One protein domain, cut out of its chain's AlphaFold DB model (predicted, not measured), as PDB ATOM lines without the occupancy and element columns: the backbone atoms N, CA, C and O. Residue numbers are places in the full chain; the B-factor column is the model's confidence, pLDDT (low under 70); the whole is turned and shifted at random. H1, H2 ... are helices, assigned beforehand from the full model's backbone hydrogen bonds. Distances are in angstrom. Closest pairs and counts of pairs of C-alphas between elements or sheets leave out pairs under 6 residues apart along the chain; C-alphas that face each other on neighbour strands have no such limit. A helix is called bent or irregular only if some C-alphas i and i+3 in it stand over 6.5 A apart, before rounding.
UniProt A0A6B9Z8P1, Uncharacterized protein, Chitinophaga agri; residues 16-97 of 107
ATOM      1  N   ILE A  16     115.027 145.080 173.552       49.31
ATOM      2  CA  ILE A  16     115.351 143.687 173.896       49.31
ATOM      3  C   ILE A  16     115.821 142.940 172.636       49.31
ATOM      4  O   ILE A  16     116.844 142.273 172.646       49.31
ATOM      5  N   ALA A  17     115.109 143.071 171.516       48.41
ATOM      6  CA  ALA A  17     115.483 142.364 170.297       48.41
ATOM      7  C   ALA A  17     116.802 142.886 169.707       48.41
ATOM      8  O   ALA A  17     117.661 142.062 169.442       48.41
ATOM      9  N   ASP A  18     117.016 144.200 169.577       49.53
ATOM     10  CA  ASP A  18     118.305 144.749 169.116       49.53
ATOM     11  C   ASP A  18     119.440 144.423 170.102       49.53
ATOM     12  O   ASP A  18     120.492 143.956 169.678       49.53
ATOM     13  N   SER A  19     119.224 144.556 171.420       55.78
ATOM     14  CA  SER A  19     120.285 144.302 172.410       55.78
ATOM     15  C   SER A  19     120.676 142.824 172.540       55.78
ATOM     16  O   SER A  19     121.815 142.551 172.906       55.78
ATOM     17  N   PHE A  20     119.780 141.871 172.245       53.50
ATOM     18  CA  PHE A  20     120.065 140.428 172.343       53.50
ATOM     19  C   PHE A  20     120.347 139.755 170.989       53.50
ATOM     20  O   PHE A  20     121.084 138.764 170.951       53.50
ATOM     21  N   LEU A  21     119.813 140.264 169.868       56.72
ATOM     22  CA  LEU A  21     120.164 139.757 168.533       56.72
ATOM     23  C   LEU A  21     121.604 140.092 168.162       56.72
ATOM     24  O   LEU A  21     122.256 139.249 167.545       56.72
ATOM     25  N   ASP A  22     122.103 141.266 168.550       62.41
ATOM     26  CA  ASP A  22     123.489 141.646 168.286       62.41
ATOM     27  C   ASP A  22     124.477 140.608 168.849       62.41
ATOM     28  O   ASP A  22     125.187 139.999 168.050       62.41
ATOM     29  N   PRO A  23     124.502 140.273 170.155       64.88
ATOM     30  CA  PRO A  23     125.417 139.255 170.682       64.88
ATOM     31  C   PRO A  23     125.144 137.839 170.139       64.88
ATOM     32  O   PRO A  23     126.092 137.075 169.917       64.88
ATOM     33  N   LEU A  24     123.880 137.493 169.860       67.44
ATOM     34  CA  LEU A  24     123.491 136.190 169.299       67.44
ATOM     35  C   LEU A  24     124.048 135.971 167.884       67.44
ATOM     36  O   LEU A  24     124.534 134.882 167.571       67.44
ATOM     37  N   VAL A  25     123.966 136.989 167.025       67.81
ATOM     38  CA  VAL A  25     124.405 136.936 165.622       67.81
ATOM     39  C   VAL A  25     125.889 137.308 165.490       67.81
ATOM     40  O   VAL A  25     126.578 136.818 164.592       67.81
ATOM     41  N   PHE A  26     126.425 138.092 166.425       71.94
ATOM     42  CA  PHE A  26     127.834 138.477 166.465       71.94
ATOM     43  C   PHE A  26     128.759 137.268 166.592       71.94
ATOM     44  O   PHE A  26     129.695 137.133 165.807       71.94
ATOM     45  N   MET A  27     128.477 136.341 167.513       76.75
ATOM     46  CA  MET A  27     129.320 135.157 167.713       76.75
ATOM     47  C   MET A  27     129.479 134.285 166.445       76.75
ATOM     48  O   MET A  27     130.622 134.024 166.054       76.75
ATOM     49  N   PRO A  28     128.408 133.849 165.747       73.62
ATOM     50  CA  PRO A  28     128.549 133.052 164.530       73.62
ATOM     51  C   PRO A  28     129.228 133.826 163.392       73.62
ATOM     52  O   PRO A  28     130.034 133.237 162.669       73.62
ATOM     53  N   ILE A  29     128.982 135.137 163.253       76.44
ATOM     54  CA  ILE A  29     129.677 135.976 162.263       76.44
ATOM     55  C   ILE A  29     131.173 136.073 162.583       76.44
ATOM     56  O   ILE A  29     131.999 135.873 161.690       76.44
ATOM     57  N   CYS A  30     131.540 136.332 163.839       78.19
ATOM     58  CA  CYS A  30     132.931 136.409 164.274       78.19
ATOM     59  C   CYS A  30     133.664 135.088 164.052       78.19
ATOM     60  O   CYS A  30     134.738 135.089 163.457       78.19
ATOM     61  N   LEU A  31     133.083 133.955 164.457       79.88
ATOM     62  CA  LEU A  31     133.690 132.636 164.248       79.88
ATOM     63  C   LEU A  31     133.844 132.303 162.757       79.88
ATOM     64  O   LEU A  31     134.873 131.753 162.350       79.88
ATOM     65  N   TYR A  32     132.865 132.673 161.928       80.25
ATOM     66  CA  TYR A  32     132.944 132.512 160.478       80.25
ATOM     67  C   TYR A  32     134.056 133.370 159.863       80.25
ATOM     68  O   TYR A  32     134.885 132.855 159.105       80.25
ATOM     69  N   LEU A  33     134.122 134.657 160.217       80.19
ATOM     70  CA  LEU A  33     135.171 135.567 159.757       80.19
ATOM     71  C   LEU A  33     136.554 135.094 160.198       80.19
ATOM     72  O   LEU A  33     137.454 135.053 159.369       80.19
ATOM     73  N   LEU A  34     136.710 134.660 161.447       81.12
ATOM     74  CA  LEU A  34     137.981 134.190 161.997       81.12
ATOM     75  C   LEU A  34     138.443 132.885 161.333       81.12
ATOM     76  O   LEU A  34     139.625 132.695 161.046       81.12
ATOM     77  N   THR A  35     137.500 131.995 161.007       80.19
ATOM     78  CA  THR A  35     137.783 130.793 160.211       80.19
ATOM     79  C   THR A  35     138.230 131.172 158.799       80.19
ATOM     80  O   THR A  35     139.207 130.621 158.289       80.19
ATOM     81  N   ARG A  36     137.550 132.133 158.165       79.88
ATOM     82  CA  ARG A  36     137.873 132.602 156.812       79.88
ATOM     83  C   ARG A  36     139.212 133.338 156.755       79.88
ATOM     84  O   ARG A  36     139.991 133.096 155.836       79.88
ATOM     85  N   GLU A  37     139.489 134.188 157.734       83.81
ATOM     86  CA  GLU A  37     140.763 134.880 157.903       83.81
ATOM     87  C   GLU A  37     141.896 133.865 158.053       83.81
ATOM     88  O   GLU A  37     142.865 133.920 157.301       83.81
ATOM     89  N   ARG A  38     141.746 132.870 158.940       81.69
ATOM     90  CA  ARG A  38     142.753 131.814 159.110       81.69
ATOM     91  C   ARG A  38     142.971 130.997 157.845       81.69
ATOM     92  O   ARG A  38     144.121 130.735 157.513       81.69
ATOM     93  N   ARG A  39     141.918 130.645 157.100       82.25
ATOM     94  CA  ARG A  39     142.057 129.974 155.790       82.25
ATOM     95  C   ARG A  39     142.863 130.812 154.805       82.25
ATOM     96  O   ARG A  39     143.674 130.269 154.058       82.25
ATOM     97  N   TRP A  40     142.657 132.126 154.807       81.56
ATOM     98  CA  TRP A  40     143.384 133.027 153.921       81.56
ATOM     99  C   TRP A  40     144.844 133.204 154.356       81.56
ATOM    100  O   TRP A  40     145.747 133.111 153.525       81.56
ATOM    101  N   PHE A  41     145.082 133.384 155.656       85.62
ATOM    102  CA  PHE A  41     146.410 133.626 156.218       85.62
ATOM    103  C   PHE A  41     147.298 132.375 156.189       85.62
ATOM    104  O   PHE A  41     148.451 132.441 155.769       85.62
ATOM    105  N   LEU A  42     146.751 131.217 156.570       82.06
ATOM    106  CA  LEU A  42     147.450 129.924 156.538       82.06
ATOM    107  C   LEU A  42     147.490 129.315 155.129       82.06
ATOM    108  O   LEU A  42     148.156 128.307 154.928       82.06
ATOM    109  N   LYS A  43     146.780 129.908 154.154       78.69
ATOM    110  CA  LYS A  43     146.571 129.366 152.797       78.69
ATOM    111  C   LYS A  43     146.035 127.927 152.783       78.69
ATOM    112  O   LYS A  43     146.169 127.224 151.785       78.69
ATOM    113  N   GLU A  44     145.406 127.495 153.871       76.75
ATOM    114  CA  GLU A  44     144.808 126.172 154.000       76.75
ATOM    115  C   GLU A  44     143.290 126.272 153.807       76.75
ATOM    116  O   GLU A  44     142.575 126.641 154.741       76.75
ATOM    117  N   PRO A  45     142.752 125.929 152.622       69.31
ATOM    118  CA  PRO A  45     141.317 126.047 152.344       69.31
ATOM    119  C   PRO A  45     140.469 125.104 153.210       69.31
ATOM    120  O   PRO A  45     139.310 125.402 153.495       69.31
ATOM    121  N   ASN A  46     141.074 124.010 153.680       70.69
ATOM    122  CA  ASN A  46     140.449 123.006 154.538       70.69
ATOM    123  C   ASN A  46     140.691 123.258 156.032       70.69
ATOM    124  O   ASN A  46     140.413 122.375 156.844       70.69
ATOM    125  N   TYR A  47     141.216 124.430 156.408       72.19
ATOM    126  CA  TYR A  47     141.409 124.758 157.813       72.19
ATOM    127  C   TYR A  47     140.053 124.790 158.529       72.19
ATOM    128  O   TYR A  47     139.122 125.510 158.134       72.19
ATOM    129  N   GLN A  48     139.954 123.982 159.578       71.25
ATOM    130  CA  GLN A  48     138.787 123.878 160.442       71.25
ATOM    131  C   GLN A  48     139.152 124.430 161.813       71.25
ATOM    132  O   GLN A  48     140.184 124.075 162.385       71.25
ATOM    133  N   LEU A  49     138.304 125.315 162.334       75.88
ATOM    134  CA  LEU A  49     138.519 125.886 163.650       75.88
ATOM    135  C   LEU A  49     138.227 124.809 164.711       75.88
ATOM    136  O   LEU A  49     137.115 124.275 164.735       75.88
ATOM    137  N   PRO A  50     139.189 124.462 165.587       79.88
ATOM    138  CA  PRO A  50     138.960 123.449 166.608       79.88
ATOM    139  C   PRO A  50     137.847 123.885 167.562       79.88
ATOM    140  O   PRO A  50     137.801 125.046 167.967       79.88
ATOM    141  N   ILE A  51     137.019 122.942 168.019       75.12
ATOM    142  CA  ILE A  51     135.960 123.207 169.012       75.12
ATOM    143  C   ILE A  51     136.530 123.869 170.274       75.12
ATOM    144  O   ILE A  51     135.914 124.767 170.836       75.12
ATOM    145  N   VAL A  52     137.749 123.499 170.674       76.00
ATOM    146  CA  VAL A  52     138.454 124.119 171.808       76.00
ATOM    147  C   VAL A  52     138.674 125.619 171.591       76.00
ATOM    148  O   VAL A  52     138.520 126.396 172.526       76.00
ATOM    149  N   HIS A  53     138.989 126.047 170.363       80.69
ATOM    150  CA  HIS A  53     139.129 127.472 170.052       80.69
ATOM    151  C   HIS A  53     137.773 128.175 170.106       80.69
ATOM    152  O   HIS A  53     137.691 129.254 170.677       80.69
ATOM    153  N   ILE A  54     136.712 127.554 169.575       81.19
ATOM    154  CA  ILE A  54     135.343 128.093 169.645       81.19
ATOM    155  C   ILE A  54     134.941 128.327 171.107       81.19
ATOM    156  O   ILE A  54     134.533 129.429 171.460       81.19
ATOM    157  N   LEU A  55     135.122 127.322 171.969       79.88
ATOM    158  CA  LEU A  55     134.828 127.430 173.399       79.88
ATOM    159  C   LEU A  55     135.688 128.492 174.089       79.88
ATOM    160  O   LEU A  55     135.182 129.240 174.919       79.88
ATOM    161  N   CYS A  56     136.970 128.592 173.728       82.81
ATOM    162  CA  CYS A  56     137.864 129.614 174.263       82.81
ATOM    163  C   CYS A  56     137.406 131.028 173.881       82.81
ATOM    164  O   CYS A  56     137.389 131.897 174.746       82.81
ATOM    165  N   TYR A  57     136.966 131.248 172.635       80.94
ATOM    166  CA  TYR A  57     136.404 132.529 172.201       80.94
ATOM    167  C   TYR A  57     135.098 132.857 172.920       80.94
ATOM    168  O   TYR A  57     134.955 133.972 173.401       80.94
ATOM    169  N   VAL A  58     134.180 131.896 173.061       82.44
ATOM    170  CA  VAL A  58     132.938 132.092 173.831       82.44
ATOM    171  C   VAL A  58     133.252 132.491 175.269       82.44
ATOM    172  O   VAL A  58     132.714 133.475 175.765       82.44
ATOM    173  N   PHE A  59     134.168 131.771 175.916       83.50
ATOM    174  CA  PHE A  59     134.585 132.061 177.281       83.50
ATOM    175  C   PHE A  59     135.239 133.443 177.409       83.50
ATOM    176  O   PHE A  59     134.899 134.198 178.316       83.50
ATOM    177  N   LEU A  60     136.136 133.805 176.485       82.06
ATOM    178  CA  LEU A  60     136.753 135.132 176.439       82.06
ATOM    179  C   LEU A  60     135.709 136.233 176.266       82.06
ATOM    180  O   LEU A  60     135.775 137.230 176.974       82.06
ATOM    181  N   THR A  61     134.745 136.054 175.364       77.81
ATOM    182  CA  THR A  61     133.693 137.043 175.124       77.81
ATOM    183  C   THR A  61     132.798 137.219 176.349       77.81
ATOM    184  O   THR A  61     132.513 138.358 176.696       77.81
ATOM    185  N   ILE A  62     132.438 136.134 177.048       79.62
ATOM    186  CA  ILE A  62     131.694 136.199 178.322       79.62
ATOM    187  C   ILE A  62     132.503 136.950 179.385       79.62
ATOM    188  O   ILE A  62     131.980 137.818 180.077       79.62
ATOM    189  N   LEU A  63     133.799 136.658 179.501       81.38
ATOM    190  CA  LEU A  63     134.673 137.315 180.471       81.38
ATOM    191  C   LEU A  63     134.809 138.813 180.164       81.38
ATOM    192  O   LEU A  63     134.689 139.653 181.052       81.38
ATOM    193  N   VAL A  64     135.006 139.167 178.894       77.38
ATOM    194  CA  VAL A  64     135.034 140.562 178.440       77.38
ATOM    195  C   VAL A  64     133.686 141.233 178.705       77.38
ATOM    196  O   VAL A  64     133.669 142.375 179.170       77.38
ATOM    197  N   SER A  65     132.566 140.540 178.489       71.12
ATOM    198  CA  SER A  65     131.250 141.134 178.703       71.12
ATOM    199  C   SER A  65     130.894 141.340 180.166       71.12
ATOM    200  O   SER A  65     130.340 142.378 180.511       71.12
ATOM    201  N   GLU A  66     131.254 140.406 181.039       75.00
ATOM    202  CA  GLU A  66     130.961 140.510 182.470       75.00
ATOM    203  C   GLU A  66     131.978 141.344 183.253       75.00
ATOM    204  O   GLU A  66     131.654 141.823 184.337       75.00
ATOM    205  N   ILE A  67     133.205 141.518 182.749       74.12
ATOM    206  CA  ILE A  67     134.284 142.181 183.501       74.12
ATOM    207  C   ILE A  67     134.734 143.471 182.820       74.12
ATOM    208  O   ILE A  67     134.808 144.515 183.465       74.12
ATOM    209  N   VAL A  68     135.036 143.429 181.521       71.75
ATOM    210  CA  VAL A  68     135.638 144.571 180.812       71.75
ATOM    211  C   VAL A  68     134.594 145.638 180.487       71.75
ATOM    212  O   VAL A  68     134.856 146.819 180.716       71.75
ATOM    213  N   PHE A  69     133.406 145.259 180.003       68.12
ATOM    214  CA  PHE A  69     132.333 146.224 179.725       68.12
ATOM    215  C   PHE A  69     131.843 146.991 180.965       68.12
ATOM    216  O   PHE A  69     131.828 148.225 180.902       68.12
ATOM    217  N   PRO A  70     131.511 146.340 182.098       69.25
ATOM    218  CA  PRO A  70     131.116 147.068 183.303       69.25
ATOM    219  C   PRO A  70     132.264 147.901 183.884       69.25
ATOM    220  O   PRO A  70     132.018 148.989 184.401       69.25
ATOM    221  N   ALA A  71     133.521 147.459 183.740       73.50
ATOM    222  CA  ALA A  71     134.683 148.253 184.146       73.50
ATOM    223  C   ALA A  71     134.905 149.502 183.271       73.50
ATOM    224  O   ALA A  71     135.392 150.516 183.774       73.50
ATOM    225  N   LEU A  72     134.553 149.462 181.978       69.88
ATOM    226  CA  LEU A  72     134.642 150.628 181.091       69.88
ATOM    227  C   LEU A  72     133.489 151.619 181.294       69.88
ATOM    228  O   LEU A  72     133.667 152.817 181.066       69.88
ATOM    229  N   SER A  73     132.299 151.146 181.671       58.75
ATOM    230  CA  SER A  73     131.136 152.010 181.873       58.75
ATOM    231  C   SER A  73     130.068 151.333 182.734       58.75
ATOM    232  O   SER A  73     129.489 150.324 182.343       58.75
ATOM    233  N   ASN A  74     129.695 151.992 183.837       58.47
ATOM    234  CA  ASN A  74     128.612 151.595 184.754       58.47
ATOM    235  C   ASN A  74     127.211 151.510 184.105       58.47
ATOM    236  O   ASN A  74     126.237 151.214 184.791       58.47
ATOM    237  N   LYS A  75     127.077 151.828 182.809       57.59
ATOM    238  CA  LYS A  75     125.837 151.642 182.037       57.59
ATOM    239  C   LYS A  75     125.711 150.248 181.417       57.59
ATOM    240  O   LYS A  75     124.624 149.910 180.966       57.59
ATOM    241  N   PHE A  76     126.796 149.476 181.362       54.97
ATOM    242  CA  PHE A  76     126.754 148.087 180.918       54.97
ATOM    243  C   PHE A  76     126.478 147.208 182.131       54.97
ATOM    244  O   PHE A  76     127.361 146.953 182.949       54.97
ATOM    245  N   THR A  77     125.223 146.799 182.278       54.81
ATOM    246  CA  THR A  77     124.833 145.794 183.264       54.81
ATOM    247  C   THR A  77     125.393 144.456 182.801       54.81
ATOM    248  O   THR A  77     125.169 144.072 181.658       54.81
ATOM    249  N   ALA A  78     126.132 143.761 183.667       58.31
ATOM    250  CA  ALA A  78     126.499 142.374 183.416       58.31
ATOM    251  C   ALA A  78     125.205 141.550 183.367       58.31
ATOM    252  O   ALA A  78     124.615 141.257 184.409       58.31
ATOM    253  N   ASP A  79     124.727 141.264 182.157       64.25
ATOM    254  CA  ASP A  79     123.494 140.525 181.936       64.25
ATOM    255  C   ASP A  79     123.859 139.083 181.540       64.25
ATOM    256  O   ASP A  79     124.334 138.842 180.429       64.25
ATOM    257  N   PRO A  80     123.683 138.085 182.427       65.50
ATOM    258  CA  PRO A  80     124.039 136.694 182.131       65.50
ATOM    259  C   PRO A  80     123.213 136.100 180.974       65.50
ATOM    260  O   PRO A  80     123.545 135.036 180.443       65.50
ATOM    261  N   LEU A  81     122.154 136.792 180.543       66.81
ATOM    262  CA  LEU A  81     121.430 136.497 179.309       66.81
ATOM    263  C   LEU A  81     122.308 136.668 178.055       66.81
ATOM    264  O   LEU A  81     122.171 135.876 177.121       66.81
ATOM    265  N   ASP A  82     123.272 137.593 178.050       67.56
ATOM    266  CA  ASP A  82     124.206 137.772 176.928       67.56
ATOM    267  C   ASP A  82     125.147 136.571 176.785       67.56
ATOM    268  O   ASP A  82     125.430 136.112 175.676       67.56
ATOM    269  N   ALA A  83     125.559 135.979 177.910       70.31
ATOM    270  CA  ALA A  83     126.337 134.744 177.917       70.31
ATOM    271  C   ALA A  83     125.565 133.569 177.289       70.31
ATOM    272  O   ALA A  83     126.142 132.764 176.549       70.31
ATOM    273  N   LEU A  84     124.250 133.493 177.526       73.38
ATOM    274  CA  LEU A  84     123.383 132.501 176.886       73.38
ATOM    275  C   LEU A  84     123.231 132.762 175.383       73.38
ATOM    276  O   LEU A  84     123.274 131.808 174.603       73.38
ATOM    277  N   CYS A  85     123.134 134.024 174.959       74.88
ATOM    278  CA  CYS A  85     123.143 134.400 173.542       74.88
ATOM    279  C   CYS A  85     124.457 134.002 172.849       74.88
ATOM    280  O   CYS A  85     124.425 133.418 171.764       74.88
ATOM    281  N   PHE A  86     125.612 134.217 173.488       73.69
ATOM    282  CA  PHE A  86     126.905 133.778 172.956       73.69
ATOM    283  C   PHE A  86     127.005 132.253 172.821       73.69
ATOM    284  O   PHE A  86     127.486 131.752 171.800       73.69
ATOM    285  N   LEU A  87     126.509 131.506 173.812       78.12
ATOM    286  CA  LEU A  87     126.415 130.045 173.748       78.12
ATOM    287  C   LEU A  87     125.494 129.581 172.615       78.12
ATOM    288  O   LEU A  87     125.873 128.702 171.840       78.12
ATOM    289  N   ALA A  88     124.316 130.189 172.473       78.69
ATOM    290  CA  ALA A  88     123.371 129.861 171.410       78.69
ATOM    291  C   ALA A  88     123.952 130.154 170.013       78.69
ATOM    292  O   ALA A  88     123.842 129.318 169.114       78.69
ATOM    293  N   GLY A  89     124.647 131.282 169.840       76.25
ATOM    294  CA  GLY A  89     125.344 131.627 168.600       76.25
ATOM    295  C   GLY A  89     126.471 130.645 168.251       76.25
ATOM    296  O   GLY A  89     126.619 130.246 167.094       76.25
ATOM    297  N   ALA A  90     127.226 130.181 169.251       77.31
ATOM    298  CA  ALA A  90     128.241 129.146 169.065       77.31
ATOM    299  C   ALA A  90     127.632 127.781 168.702       77.31
ATOM    300  O   ALA A  90     128.180 127.077 167.853       77.31
ATOM    301  N   ILE A  91     126.484 127.421 169.288       78.25
ATOM    302  CA  ILE A  91     125.734 126.206 168.932       78.25
ATOM    303  C   ILE A  91     125.196 126.302 167.498       78.25
ATOM    304  O   ILE A  91     125.290 125.327 166.758       78.25
ATOM    305  N   LEU A  92     124.691 127.463 167.070       79.94
ATOM    306  CA  LEU A  92     124.256 127.690 165.685       79.94
ATOM    307  C   LEU A  92     125.419 127.577 164.689       79.94
ATOM    308  O   LEU A  92     125.279 126.950 163.635       79.94
ATOM    309  N   PHE A  93     126.585 128.132 165.032       76.69
ATOM    310  CA  PHE A  93     127.796 127.956 164.233       76.69
ATOM    311  C   PHE A  93     128.217 126.486 164.188       76.69
ATOM    312  O   PHE A  93     128.489 125.962 163.116       76.69
ATOM    313  N   ALA A  94     128.213 125.790 165.325       71.38
ATOM    314  CA  ALA A  94     128.483 124.362 165.371       71.38
ATOM    315  C   ALA A  94     127.494 123.587 164.485       71.38
ATOM    316  O   ALA A  94     127.918 122.837 163.621       71.38
ATOM    317  N   ALA A  95     126.188 123.820 164.583       73.44
ATOM    318  CA  ALA A  95     125.198 123.118 163.765       73.44
ATOM    319  C   ALA A  95     125.394 123.329 162.248       73.44
ATOM    320  O   ALA A  95     125.161 122.410 161.466       73.44
ATOM    321  N   THR A  96     125.845 124.516 161.827       70.75
ATOM    322  CA  THR A  96     126.027 124.866 160.405       70.75
ATOM    323  C   THR A  96     127.425 124.562 159.859       70.75
ATOM    324  O   THR A  96     127.556 124.258 158.676       70.75
ATOM    325  N   ALA A  97     128.463 124.594 160.701       65.38
ATOM    326  CA  ALA A  97     129.858 124.327 160.337       65.38
ATOM    327  C   ALA A  97     130.323 122.893 160.669       65.38
ATOM    328  O   ALA A  97     131.294 122.415 160.084       65.38
TER     329      ALA A  97
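Overview. This is residues 16 to 97 of the 107 residues of an uncharacterized protein of Chitinophaga agri (UniProt A0A6B9Z8P1). Three helices make an elongated body: H2 and H3 form a helical hairpin, folding back on each other, and the long helix H1 is laid slantwise over one side of it, meeting H3 with residues 20 to 32 alone. The centres of the three helices make a triangle, and H1 and H2 come close at Leu 31 and Ile 54. The printed part has 82 residues with three named helices, in the order H1, H2, H3, and no named strand; the class is all helix. It is only just compact, close to loose, with a radius of gyration of the C-alphas of 13.9 A, and the C-alphas span 43 by 23 by 20 A.

Along the chain. Find C-alpha 16 at (115.351, 143.687, 173.896); from there H1, residues 16 to 41, runs 37.1 A to C-alpha 41 at (146.410, 133.626, 156.218). It has a kink of 26 degrees near residue 28. H1 is neither bent nor irregular, but only just: C-alphas 24 and 27 are 6.1 A apart. Next look at H2, residues 51 to 72, which is 30.0 A long and has a kink of 31 degrees near residue 65. H2 too is neither bent nor irregular, but only just: C-alphas 66 and 69 are 6.5 A apart. H3, residues 80 to 97, runs 25.7 A and ends at C-alpha 97, (129.858, 124.327, 160.337).

Arrangement. Begin with H1 and look at its residues 20 to 32, the part that touches H3. The closest C-alphas there are those of Leu 24 and Cys 85, 4.6 A apart. H1 and H3 stand at a steep tilt of 43 degrees and run the same way. From H3 go to H2: the two touch, closest at the C-alphas of Ile 62 and Ala 83, 5.6 A apart. H2 and H3 are a hairpin, at a shallow tilt of 26 degrees, opposite ways. H1 and H2 are close but not clearly touching, with the C-alphas of Leu 31 and Ile 54 closest at 7.2 A. Their lines stand at a steep tilt of 50 degrees, opposite ways. In H3 every O i to N i+4 pair is within hydrogen-bond range; in H1 20 of 22 are, and in H2 16 of 18.

Size, cuts and confidence. The two C-alphas farthest apart are those of Asn 46 and Asn 74, 43.2 A. The printed part has no cut, and both links, H1 to H2 with 9 residues and H2 to H3 with 7, are short. The mean pLDDT of the printed part is 72.5. Look for the model's low confidence, under 70, at residues 16 to 25, 45, 69 to 70, 72 to 82 and 97.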